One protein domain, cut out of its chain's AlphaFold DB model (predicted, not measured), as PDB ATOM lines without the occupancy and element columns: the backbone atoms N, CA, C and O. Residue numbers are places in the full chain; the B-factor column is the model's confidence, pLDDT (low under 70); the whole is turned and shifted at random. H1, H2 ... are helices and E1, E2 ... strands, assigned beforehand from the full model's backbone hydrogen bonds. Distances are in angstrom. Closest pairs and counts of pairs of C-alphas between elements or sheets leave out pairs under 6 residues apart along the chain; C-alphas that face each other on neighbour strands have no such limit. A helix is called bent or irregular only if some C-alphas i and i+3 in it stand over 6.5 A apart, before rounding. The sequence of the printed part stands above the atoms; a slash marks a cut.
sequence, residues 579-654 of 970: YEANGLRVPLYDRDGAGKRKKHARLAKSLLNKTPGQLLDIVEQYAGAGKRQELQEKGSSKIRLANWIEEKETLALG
ATOM      1  N   TYR A 579     183.925 125.679 193.610       81.81
ATOM      2  CA  TYR A 579     184.436 124.542 194.367       81.81
ATOM      3  C   TYR A 579     183.829 123.283 193.746       81.81
ATOM      4  O   TYR A 579     182.603 123.184 193.677       81.81
ATOM      5  N   GLU A 580     184.675 122.381 193.253       81.06
ATOM      6  CA  GLU A 580     184.288 121.143 192.571       81.06
ATOM      7  C   GLU A 580     184.988 119.960 193.264       81.06
ATOM      8  O   GLU A 580     186.198 119.789 193.121       81.06
ATOM      9  N   ALA A 581     184.247 119.190 194.071       76.81
ATOM     10  CA  ALA A 581     184.745 118.043 194.848       76.81
ATOM     11  C   ALA A 581     183.593 117.082 195.195       76.81
ATOM     12  O   ALA A 581     182.481 117.539 195.432       76.81
ATOM     13  N   ASN A 582     183.826 115.764 195.250       72.81
ATOM     14  CA  ASN A 582     182.807 114.748 195.597       72.81
ATOM     15  C   ASN A 582     181.477 114.866 194.807       72.81
ATOM     16  O   ASN A 582     180.397 114.654 195.353       72.81
ATOM     17  N   GLY A 583     181.538 115.271 193.531       74.44
ATOM     18  CA  GLY A 583     180.355 115.540 192.696       74.44
ATOM     19  C   GLY A 583     179.594 116.835 193.031       74.44
ATOM     20  O   GLY A 583     178.636 117.175 192.341       74.44
ATOM     21  N   LEU A 584     180.028 117.575 194.055       82.31
ATOM     22  CA  LEU A 584     179.476 118.859 194.473       82.31
ATOM     23  C   LEU A 584     180.113 120.019 193.685       82.31
ATOM     24  O   LEU A 584     181.335 120.079 193.561       82.31
ATOM     25  N   ARG A 585     179.302 120.977 193.221       87.69
ATOM     26  CA  ARG A 585     179.694 122.156 192.434       87.69
ATOM     27  C   ARG A 585     179.127 123.460 193.012       87.69
ATOM     28  O   ARG A 585     178.021 123.875 192.674       87.69
ATOM     29  N   VAL A 586     179.891 124.156 193.853       88.19
ATOM     30  CA  VAL A 586     179.430 125.389 194.532       88.19
ATOM     31  C   VAL A 586     180.052 126.651 193.904       88.19
ATOM     32  O   VAL A 586     181.277 126.753 193.833       88.19
ATOM     33  N   PRO A 587     179.262 127.662 193.487       84.69
ATOM     34  CA  PRO A 587     179.786 128.915 192.947       84.69
ATOM     35  C   PRO A 587     180.364 129.814 194.052       84.69
ATOM     36  O   PRO A 587     179.647 130.239 194.966       84.69
ATOM     37  N   LEU A 588     181.652 130.161 193.927       81.69
ATOM     38  CA  LEU A 588     182.419 130.931 194.924       81.69
ATOM     39  C   LEU A 588     182.117 132.447 194.933       81.69
ATOM     40  O   LEU A 588     182.638 133.194 195.765       81.69
ATOM     41  N   TYR A 589     181.286 132.908 194.000       79.94
ATOM     42  CA  TYR A 589     180.983 134.313 193.721       79.94
ATOM     43  C   TYR A 589     179.469 134.506 193.595       79.94
ATOM     44  O   TYR A 589     178.751 133.569 193.246       79.94
ATOM     45  N   ASP A 590     178.980 135.719 193.852       67.69
ATOM     46  CA  ASP A 590     177.536 136.012 193.786       67.69
ATOM     47  C   ASP A 590     176.994 136.171 192.351       67.69
ATOM     48  O   ASP A 590     175.785 136.074 192.142       67.69
ATOM     49  N   ARG A 591     177.871 136.419 191.366       57.69
ATOM     50  CA  ARG A 591     177.567 136.474 189.920       57.69
ATOM     51  C   ARG A 591     178.792 136.102 189.086       57.69
ATOM     52  O   ARG A 591     179.875 136.605 189.378       57.69
ATOM     53  N   ASP A 592     178.592 135.277 188.058       53.56
ATOM     54  CA  ASP A 592     179.356 135.126 186.801       53.56
ATOM     55  C   ASP A 592     180.899 135.225 186.864       53.56
ATOM     56  O   ASP A 592     181.538 135.683 185.922       53.56
ATOM     57  N   GLY A 593     181.527 134.856 187.985       58.50
ATOM     58  CA  GLY A 593     182.961 135.063 188.242       58.50
ATOM     59  C   GLY A 593     183.388 136.520 188.509       58.50
ATOM     60  O   GLY A 593     184.415 136.734 189.145       58.50
ATOM     61  N   ALA A 594     182.594 137.510 188.087       52.94
ATOM     62  CA  ALA A 594     182.887 138.944 188.205       52.94
ATOM     63  C   ALA A 594     182.262 139.641 189.438       52.94
ATOM     64  O   ALA A 594     182.508 140.824 189.676       52.94
ATOM     65  N   GLY A 595     181.424 138.946 190.216       64.31
ATOM     66  CA  GLY A 595     180.853 139.471 191.460       64.31
ATOM     67  C   GLY A 595     181.876 139.609 192.599       64.31
ATOM     68  O   GLY A 595     183.055 139.286 192.462       64.31
ATOM     69  N   LYS A 596     181.420 140.025 193.788       70.19
ATOM     70  CA  LYS A 596     182.231 139.842 195.003       70.19
ATOM     71  C   LYS A 596     182.354 138.338 195.294       70.19
ATOM     72  O   LYS A 596     181.399 137.583 195.106       70.19
ATOM     73  N   ARG A 597     183.537 137.905 195.747       74.69
ATOM     74  CA  ARG A 597     183.741 136.549 196.280       74.69
ATOM     75  C   ARG A 597     182.941 136.417 197.578       74.69
ATOM     76  O   ARG A 597     183.045 137.287 198.447       74.69
ATOM     77  N   LYS A 598     182.187 135.328 197.727       79.44
ATOM     78  CA  LYS A 598     181.496 135.003 198.981       79.44
ATOM     79  C   LYS A 598     182.537 134.768 200.080       79.44
ATOM     80  O   LYS A 598     183.514 134.055 199.863       79.44
ATOM     81  N   LYS A 599     182.351 135.388 201.251       77.94
ATOM     82  CA  LYS A 599     183.320 135.323 202.364       77.94
ATOM     83  C   LYS A 599     183.199 134.075 203.247       77.94
ATOM     84  O   LYS A 599     184.131 133.789 203.985       77.94
ATOM     85  N   HIS A 600     182.042 133.421 203.218       87.12
ATOM     86  CA  HIS A 600     181.645 132.293 204.062       87.12
ATOM     87  C   HIS A 600     180.333 131.702 203.517       87.12
ATOM     88  O   HIS A 600     179.653 132.363 202.719       87.12
ATOM     89  N   ALA A 601     179.925 130.531 204.003       87.81
ATOM     90  CA  ALA A 601     178.608 129.947 203.737       87.81
ATOM     91  C   ALA A 601     177.424 130.871 204.098       87.81
ATOM     92  O   ALA A 601     177.538 131.778 204.937       87.81
ATOM     93  N   ARG A 602     176.258 130.632 203.486       90.62
ATOM     94  CA  ARG A 602     174.975 131.212 203.916       90.62
ATOM     95  C   ARG A 602     174.403 130.409 205.082       90.62
ATOM     96  O   ARG A 602     174.331 129.191 205.009       90.62
ATOM     97  N   LEU A 603     173.928 131.106 206.114       89.19
ATOM     98  CA  LEU A 603     173.250 130.487 207.258       89.19
ATOM     99  C   LEU A 603     171.974 129.770 206.803       89.19
ATOM    100  O   LEU A 603     171.148 130.398 206.133       89.19
ATOM    101  N   ALA A 604     171.724 128.546 207.257       86.31
ATOM    102  CA  ALA A 604     170.489 127.808 207.012       86.31
ATOM    103  C   ALA A 604     169.261 128.634 207.424       86.31
ATOM    104  O   ALA A 604     168.319 128.782 206.647       86.31
ATOM    105  N   LYS A 605     169.332 129.329 208.571       87.12
ATOM    106  CA  LYS A 605     168.301 130.282 209.032       87.12
ATOM    107  C   LYS A 605     167.996 131.409 208.027       87.12
ATOM    108  O   LYS A 605     166.862 131.869 207.966       87.12
ATOM    109  N   SER A 606     168.968 131.823 207.206       86.06
ATOM    110  CA  SER A 606     168.766 132.794 206.113       86.06
ATOM    111  C   SER A 606     168.261 132.170 204.805       86.06
ATOM    112  O   SER A 606     167.721 132.885 203.966       86.06
ATOM    113  N   LEU A 607     168.394 130.850 204.642       87.12
ATOM    114  CA  LEU A 607     167.840 130.076 203.526       87.12
ATOM    115  C   LEU A 607     166.385 129.643 203.781       87.12
ATOM    116  O   LEU A 607     165.634 129.441 202.828       87.12
ATOM    117  N   LEU A 608     165.945 129.584 205.045       86.25
ATOM    118  CA  LEU A 608     164.556 129.284 205.435       86.25
ATOM    119  C   LEU A 608     163.507 130.292 204.919       86.25
ATOM    120  O   LEU A 608     162.312 130.024 205.051       86.25
ATOM    121  N   ASN A 609     163.902 131.404 204.291       85.00
ATOM    122  CA  ASN A 609     162.983 132.309 203.585       85.00
ATOM    123  C   ASN A 609     162.573 131.816 202.179       85.00
ATOM    124  O   ASN A 609     161.605 132.322 201.618       85.00
ATOM    125  N   LYS A 610     163.265 130.819 201.615       88.12
ATOM    126  CA  LYS A 610     162.948 130.205 200.312       88.12
ATOM    127  C   LYS A 610     161.787 129.215 200.410       88.12
ATOM    128  O   LYS A 610     161.417 128.792 201.503       88.12
ATOM    129  N   THR A 611     161.216 128.797 199.282       91.56
ATOM    130  CA  THR A 611     160.325 127.617 199.247       91.56
ATOM    131  C   THR A 611     161.145 126.315 199.241       91.56
ATOM    132  O   THR A 611     162.317 126.349 198.861       91.56
ATOM    133  N   PRO A 612     160.580 125.149 199.620       87.44
ATOM    134  CA  PRO A 612     161.287 123.866 199.509       87.44
ATOM    135  C   PRO A 612     161.771 123.575 198.081       87.44
ATOM    136  O   PRO A 612     162.911 123.160 197.902       87.44
ATOM    137  N   GLY A 613     160.963 123.904 197.063       89.69
ATOM    138  CA  GLY A 613     161.367 123.832 195.653       89.69
ATOM    139  C   GLY A 613     162.606 124.680 195.349       89.69
ATOM    140  O   GLY A 613     163.576 124.157 194.822       89.69
ATOM    141  N   GLN A 614     162.642 125.938 195.803       90.75
ATOM    142  CA  GLN A 614     163.804 126.830 195.645       90.75
ATOM    143  C   GLN A 614     165.060 126.394 196.419       90.75
ATOM    144  O   GLN A 614     166.147 126.908 196.146       90.75
ATOM    145  N   LEU A 615     164.930 125.510 197.413       91.06
ATOM    146  CA  LEU A 615     166.070 124.863 198.066       91.06
ATOM    147  C   LEU A 615     166.517 123.637 197.258       91.06
ATOM    148  O   LEU A 615     167.708 123.492 197.007       91.06
ATOM    149  N   LEU A 616     165.581 122.822 196.766       92.19
ATOM    150  CA  LEU A 616     165.862 121.704 195.855       92.19
ATOM    151  C   LEU A 616     166.490 122.160 194.524       92.19
ATOM    152  O   LEU A 616     167.377 121.481 194.019       92.19
ATOM    153  N   ASP A 617     166.129 123.339 194.008       92.44
ATOM    154  CA  ASP A 617     166.786 123.972 192.854       92.44
ATOM    155  C   ASP A 617     168.274 124.273 193.134       92.44
ATOM    156  O   ASP A 617     169.110 124.189 192.237       92.44
ATOM    157  N   ILE A 618     168.625 124.616 194.382       91.94
ATOM    158  CA  ILE A 618     170.018 124.833 194.811       91.94
ATOM    159  C   ILE A 618     170.730 123.489 195.027       91.94
ATOM    160  O   ILE A 618     171.891 123.363 194.646       91.94
ATOM    161  N   VAL A 619     170.047 122.477 195.577       92.06
ATOM    162  CA  VAL A 619     170.575 121.101 195.666       92.06
ATOM    163  C   VAL A 619     170.928 120.575 194.276       92.06
ATOM    164  O   VAL A 619     172.021 120.054 194.094       92.06
ATOM    165  N   GLU A 620     170.062 120.761 193.279       92.19
ATOM    166  CA  GLU A 620     170.321 120.344 191.897       92.19
ATOM    167  C   GLU A 620     171.464 121.129 191.244       92.19
ATOM    168  O   GLU A 620     172.323 120.533 190.600       92.19
ATOM    169  N   GLN A 621     171.537 122.447 191.459       88.38
ATOM    170  CA  GLN A 621     172.675 123.249 190.993       88.38
ATOM    171  C   GLN A 621     174.008 122.792 191.599       88.38
ATOM    172  O   GLN A 621     175.047 122.995 190.970       88.38
ATOM    173  N   TYR A 622     173.993 122.218 192.808       92.06
ATOM    174  CA  TYR A 622     175.208 121.819 193.523       92.06
ATOM    175  C   TYR A 622     175.548 120.336 193.369       92.06
ATOM    176  O   TYR A 622     176.726 120.029 193.336       92.06
ATOM    177  N   ALA A 623     174.583 119.422 193.273       89.00
ATOM    178  CA  ALA A 623     174.807 117.969 193.255       89.00
ATOM    179  C   ALA A 623     173.962 117.216 192.202       89.00
ATOM    180  O   ALA A 623     173.851 115.990 192.245       89.00
ATOM    181  N   GLY A 624     173.366 117.935 191.246       88.94
ATOM    182  CA  GLY A 624     172.625 117.368 190.120       88.94
ATOM    183  C   GLY A 624     171.208 116.879 190.448       88.94
ATOM    184  O   GLY A 624     170.796 116.758 191.605       88.94
ATOM    185  N   ALA A 625     170.452 116.580 189.387       87.25
ATOM    186  CA  ALA A 625     169.041 116.192 189.462       87.25
ATOM    187  C   ALA A 625     168.801 114.950 190.344       87.25
ATOM    188  O   ALA A 625     167.833 114.912 191.101       87.25
ATOM    189  N   GLY A 626     169.718 113.974 190.322       87.25
ATOM    190  CA  GLY A 626     169.620 112.768 191.151       87.25
ATOM    191  C   GLY A 626     169.602 113.067 192.654       87.25
ATOM    192  O   GLY A 626     168.783 112.506 193.379       87.25
ATOM    193  N   LYS A 627     170.428 114.012 193.136       88.50
ATOM    194  CA  LYS A 627     170.441 114.367 194.567       88.50
ATOM    195  C   LYS A 627     169.220 115.190 194.978       88.50
ATOM    196  O   LYS A 627     168.748 115.058 196.107       88.50
ATOM    197  N   ARG A 628     168.667 115.990 194.057       91.38
ATOM    198  CA  ARG A 628     167.347 116.620 194.219       91.38
ATOM    199  C   ARG A 628     166.256 115.564 194.384       91.38
ATOM    200  O   ARG A 628     165.502 115.649 195.350       91.38
ATOM    201  N   GLN A 629     166.196 114.584 193.483       87.00
ATOM    202  CA  GLN A 629     165.193 113.521 193.520       87.00
ATOM    203  C   GLN A 629     165.292 112.708 194.818       87.00
ATOM    204  O   GLN A 629     164.300 112.598 195.529       87.00
ATOM    205  N   GLU A 630     166.493 112.271 195.212       89.88
ATOM    206  CA  GLU A 630     166.714 111.523 196.459       89.88
ATOM    207  C   GLU A 630     166.213 112.280 197.706       89.88
ATOM    208  O   GLU A 630     165.540 111.703 198.561       89.88
ATOM    209  N   LEU A 631     166.524 113.577 197.837       85.12
ATOM    210  CA  LEU A 631     166.076 114.362 198.994       85.12
ATOM    211  C   LEU A 631     164.573 114.679 198.944       85.12
ATOM    212  O   LEU A 631     163.955 114.807 200.006       85.12
ATOM    213  N   GLN A 632     163.988 114.777 197.750       85.38
ATOM    214  CA  GLN A 632     162.556 114.990 197.536       85.38
ATOM    215  C   GLN A 632     161.736 113.726 197.853       85.38
ATOM    216  O   GLN A 632     160.748 113.820 198.577       85.38
ATOM    217  N   GLU A 633     162.172 112.549 197.399       82.00
ATOM    218  CA  GLU A 633     161.549 111.248 197.692       82.00
ATOM    219  C   GLU A 633     161.653 110.880 199.177       82.00
ATOM    220  O   GLU A 633     160.694 110.383 199.762       82.00
ATOM    221  N   LYS A 634     162.769 111.225 199.835       80.50
ATOM    222  CA  LYS A 634     162.939 111.094 201.295       80.50
ATOM    223  C   LYS A 634     162.138 112.123 202.116       80.50
ATOM    224  O   LYS A 634     162.347 112.215 203.324       80.50
ATOM    225  N   GLY A 635     161.274 112.929 201.490       79.25
ATOM    226  CA  GLY A 635     160.422 113.911 202.173       79.25
ATOM    227  C   GLY A 635     161.199 114.961 202.977       79.25
ATOM    228  O   GLY A 635     160.730 115.414 204.020       79.25
ATOM    229  N   SER A 636     162.416 115.316 202.544       83.94
ATOM    230  CA  SER A 636     163.360 116.083 203.368       83.94
ATOM    231  C   SER A 636     162.795 117.439 203.794       83.94
ATOM    232  O   SER A 636     162.463 118.284 202.960       83.94
ATOM    233  N   SER A 637     162.741 117.669 205.110       86.00
ATOM    234  CA  SER A 637     162.185 118.901 205.668       86.00
ATOM    235  C   SER A 637     162.932 120.151 205.188       86.00
ATOM    236  O   SER A 637     164.125 120.127 204.875       86.00
ATOM    237  N   LYS A 638     162.236 121.293 205.196       88.12
ATOM    238  CA  LYS A 638     162.795 122.601 204.818       88.12
ATOM    239  C   LYS A 638     164.084 122.943 205.581       88.12
ATOM    240  O   LYS A 638     165.001 123.523 205.003       88.12
ATOM    241  N   ILE A 639     164.150 122.559 206.857       84.88
ATOM    242  CA  ILE A 639     165.325 122.735 207.719       84.88
ATOM    243  C   ILE A 639     166.449 121.793 207.281       84.88
ATOM    244  O   ILE A 639     167.570 122.252 207.098       84.88
ATOM    245  N   ARG A 640     166.160 120.513 207.003       85.94
ATOM    246  CA  ARG A 640     167.159 119.554 206.497       85.94
ATOM    247  C   ARG A 640     167.786 120.016 205.177       85.94
ATOM    248  O   ARG A 640     169.003 119.961 205.036       85.94
ATOM    249  N   LEU A 641     166.976 120.535 204.250       89.31
ATOM    250  CA  LEU A 641     167.447 121.111 202.983       89.31
ATOM    251  C   LEU A 641     168.311 122.367 203.197       89.31
ATOM    252  O   LEU A 641     169.368 122.498 202.584       89.31
ATOM    253  N   ALA A 642     167.892 123.283 204.075       89.31
ATOM    254  CA  ALA A 642     168.655 124.493 204.382       89.31
ATOM    255  C   ALA A 642     169.989 124.185 205.087       89.31
ATOM    256  O   ALA A 642     171.006 124.789 204.747       89.31
ATOM    257  N   ASN A 643     169.994 123.223 206.015       88.75
ATOM    258  CA  ASN A 643     171.185 122.779 206.736       88.75
ATOM    259  C   ASN A 643     172.188 122.101 205.795       88.75
ATOM    260  O   ASN A 643     173.366 122.438 205.831       88.75
ATOM    261  N   TRP A 644     171.723 121.221 204.900       91.94
ATOM    262  CA  TRP A 644     172.571 120.587 203.883       91.94
ATOM    263  C   TRP A 644     173.225 121.625 202.957       91.94
ATOM    264  O   TRP A 644     174.407 121.521 202.640       91.94
ATOM    265  N   ILE A 645     172.502 122.681 202.563       91.81
ATOM    266  CA  ILE A 645     173.086 123.762 201.751       91.81
ATOM    267  C   ILE A 645     174.135 124.559 202.547       91.81
ATOM    268  O   ILE A 645     175.180 124.875 201.985       91.81
ATOM    269  N   GLU A 646     173.909 124.873 203.829       92.19
ATOM    270  CA  GLU A 646     174.920 125.554 204.660       92.19
ATOM    271  C   GLU A 646     176.160 124.679 204.903       92.19
ATOM    272  O   GLU A 646     177.286 125.178 204.844       92.19
ATOM    273  N   GLU A 647     175.975 123.381 205.135       88.50
ATOM    274  CA  GLU A 647     177.042 122.390 205.288       88.50
ATOM    275  C   GLU A 647     177.912 122.326 204.027       88.50
ATOM    276  O   GLU A 647     179.123 122.560 204.079       88.50
ATOM    277  N   LYS A 648     177.292 122.114 202.862       89.75
ATOM    278  CA  LYS A 648     178.007 122.001 201.587       89.75
ATOM    279  C   LYS A 648     178.572 123.343 201.091       89.75
ATOM    280  O   LYS A 648     179.643 123.359 200.486       89.75
ATOM    281  N   GLU A 649     177.959 124.486 201.418       89.56
ATOM    282  CA  GLU A 649     178.616 125.794 201.250       89.56
ATOM    283  C   GLU A 649     179.768 126.012 202.246       89.56
ATOM    284  O   GLU A 649     180.725 126.700 201.900       89.56
ATOM    285  N   THR A 650     179.735 125.430 203.448       85.81
ATOM    286  CA  THR A 650     180.817 125.561 204.442       85.81
ATOM    287  C   THR A 650     182.082 124.833 204.001       85.81
ATOM    288  O   THR A 650     183.173 125.380 204.174       85.81
ATOM    289  N   LEU A 651     181.956 123.671 203.352       83.12
ATOM    290  CA  LEU A 651     183.084 122.994 202.694       83.12
ATOM    291  C   LEU A 651     183.708 123.867 201.586       83.12
ATOM    292  O   LEU A 651     184.927 123.955 201.473       83.12
ATOM    293  N   ALA A 652     182.876 124.566 200.807       83.62
ATOM    294  CA  ALA A 652     183.307 125.372 199.663       83.62
ATOM    295  C   ALA A 652     183.837 126.781 200.005       83.62
ATOM    296  O   ALA A 652     184.650 127.341 199.265       83.62
ATOM    297  N   LEU A 653     183.331 127.401 201.078       84.19
ATOM    298  CA  LEU A 653     183.516 128.829 201.387       84.19
ATOM    299  C   LEU A 653     184.076 129.107 202.784       84.19
ATOM    300  O   LEU A 653     184.406 130.256 203.074       84.19
ATOM    301  N   GLY A 654     184.169 128.093 203.644       78.50
ATOM    302  CA  GLY A 654     184.415 128.262 205.073       78.50
ATOM    303  C   GLY A 654     183.133 128.550 205.864       78.50
ATOM    304  O   GLY A 654     182.150 129.100 205.350       78.50
TER     305      GLY A 654
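This is residues 579 to 654 of the 970 residues of the protein "Nad(P)-binding protein" of Stemphylium lycopersici (UniProt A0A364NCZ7). What shape do these atoms make? Two helical rods, H2a and H3, lie side by side and run the same way; the short arm H2b folds back along H2a, and a small strand hairpin, E1 and E2, packs near the last residues of H2a and H3. The little helix H1 packs on H3, and the loop of residues 588 to 603 reaches one end of the longest axis. What is the make-up? The printed part has 76 residues, with named elements in the order E1, E2, H1, H2, H3; the class is mostly helix, and the sheet, E1 - E2, is antiparallel. The whole is compact, with a radius of gyration of the C-alphas of 12.0 A and spans of 35 by 25 by 19 A.

How do the strands pair? E1, residues 579 to 581, and E2, residues 584 to 587, form a hairpin, antiparallel at 176 degrees. N 579 and O 586 are 2.9 A apart and N 584 and O 581 are 2.8 A apart, both within hydrogen-bond range. What does H1 meet? H1, residues 604 to 607, touches residues 639 to 646 of H3, which holds residues 638 to 653; their closest C-alphas, of Ala 604 and Ala 642, are 4.6 A apart. How does H2 run? H2, residues 612 to 633, was assigned as one helix by its hydrogen bonds but is bent, with C-alphas 622 and 625 9.3 A apart, into arms H2a, residues 612 to 622, and H2b, residues 625 to 633. The arms touch, closest at the C-alphas of Glu 620 and Arg 628, 5.3 A, and run opposite ways at a shallow tilt of 33 degrees, only just short of steep. H2a touches residues 638 to 645 of H3, closest at the C-alphas of Pro 612 and Lys 638, 5.7 A, at a shallow tilt of 27 degrees, the same way. How complete are the helix backbones? In H2b and H3 every O i to N i+4 pair is within hydrogen-bond range, in H2a 6 of 7 are, and H1 is too short for such a pair.

Where does the printed part begin? E1 starts at C-alpha 579, (184.436, 124.542, 194.367), and is 6.5 A long; E2 is 10.2 A and H1 4.9 A. How long are the other helical parts? H2a is 15.3 A and H2b 12.2 A; H3 is 21.9 A and ends at C-alpha 653, (183.516, 128.829, 201.387).

How large is it? The two C-alphas farthest apart, of Ala 594 and Lys 634, are 36.7 A apart. Is it continuous and confident? The printed part has no cut; the link from E2 to H1 is long, and residues 590 to 595 have pLDDT under 70.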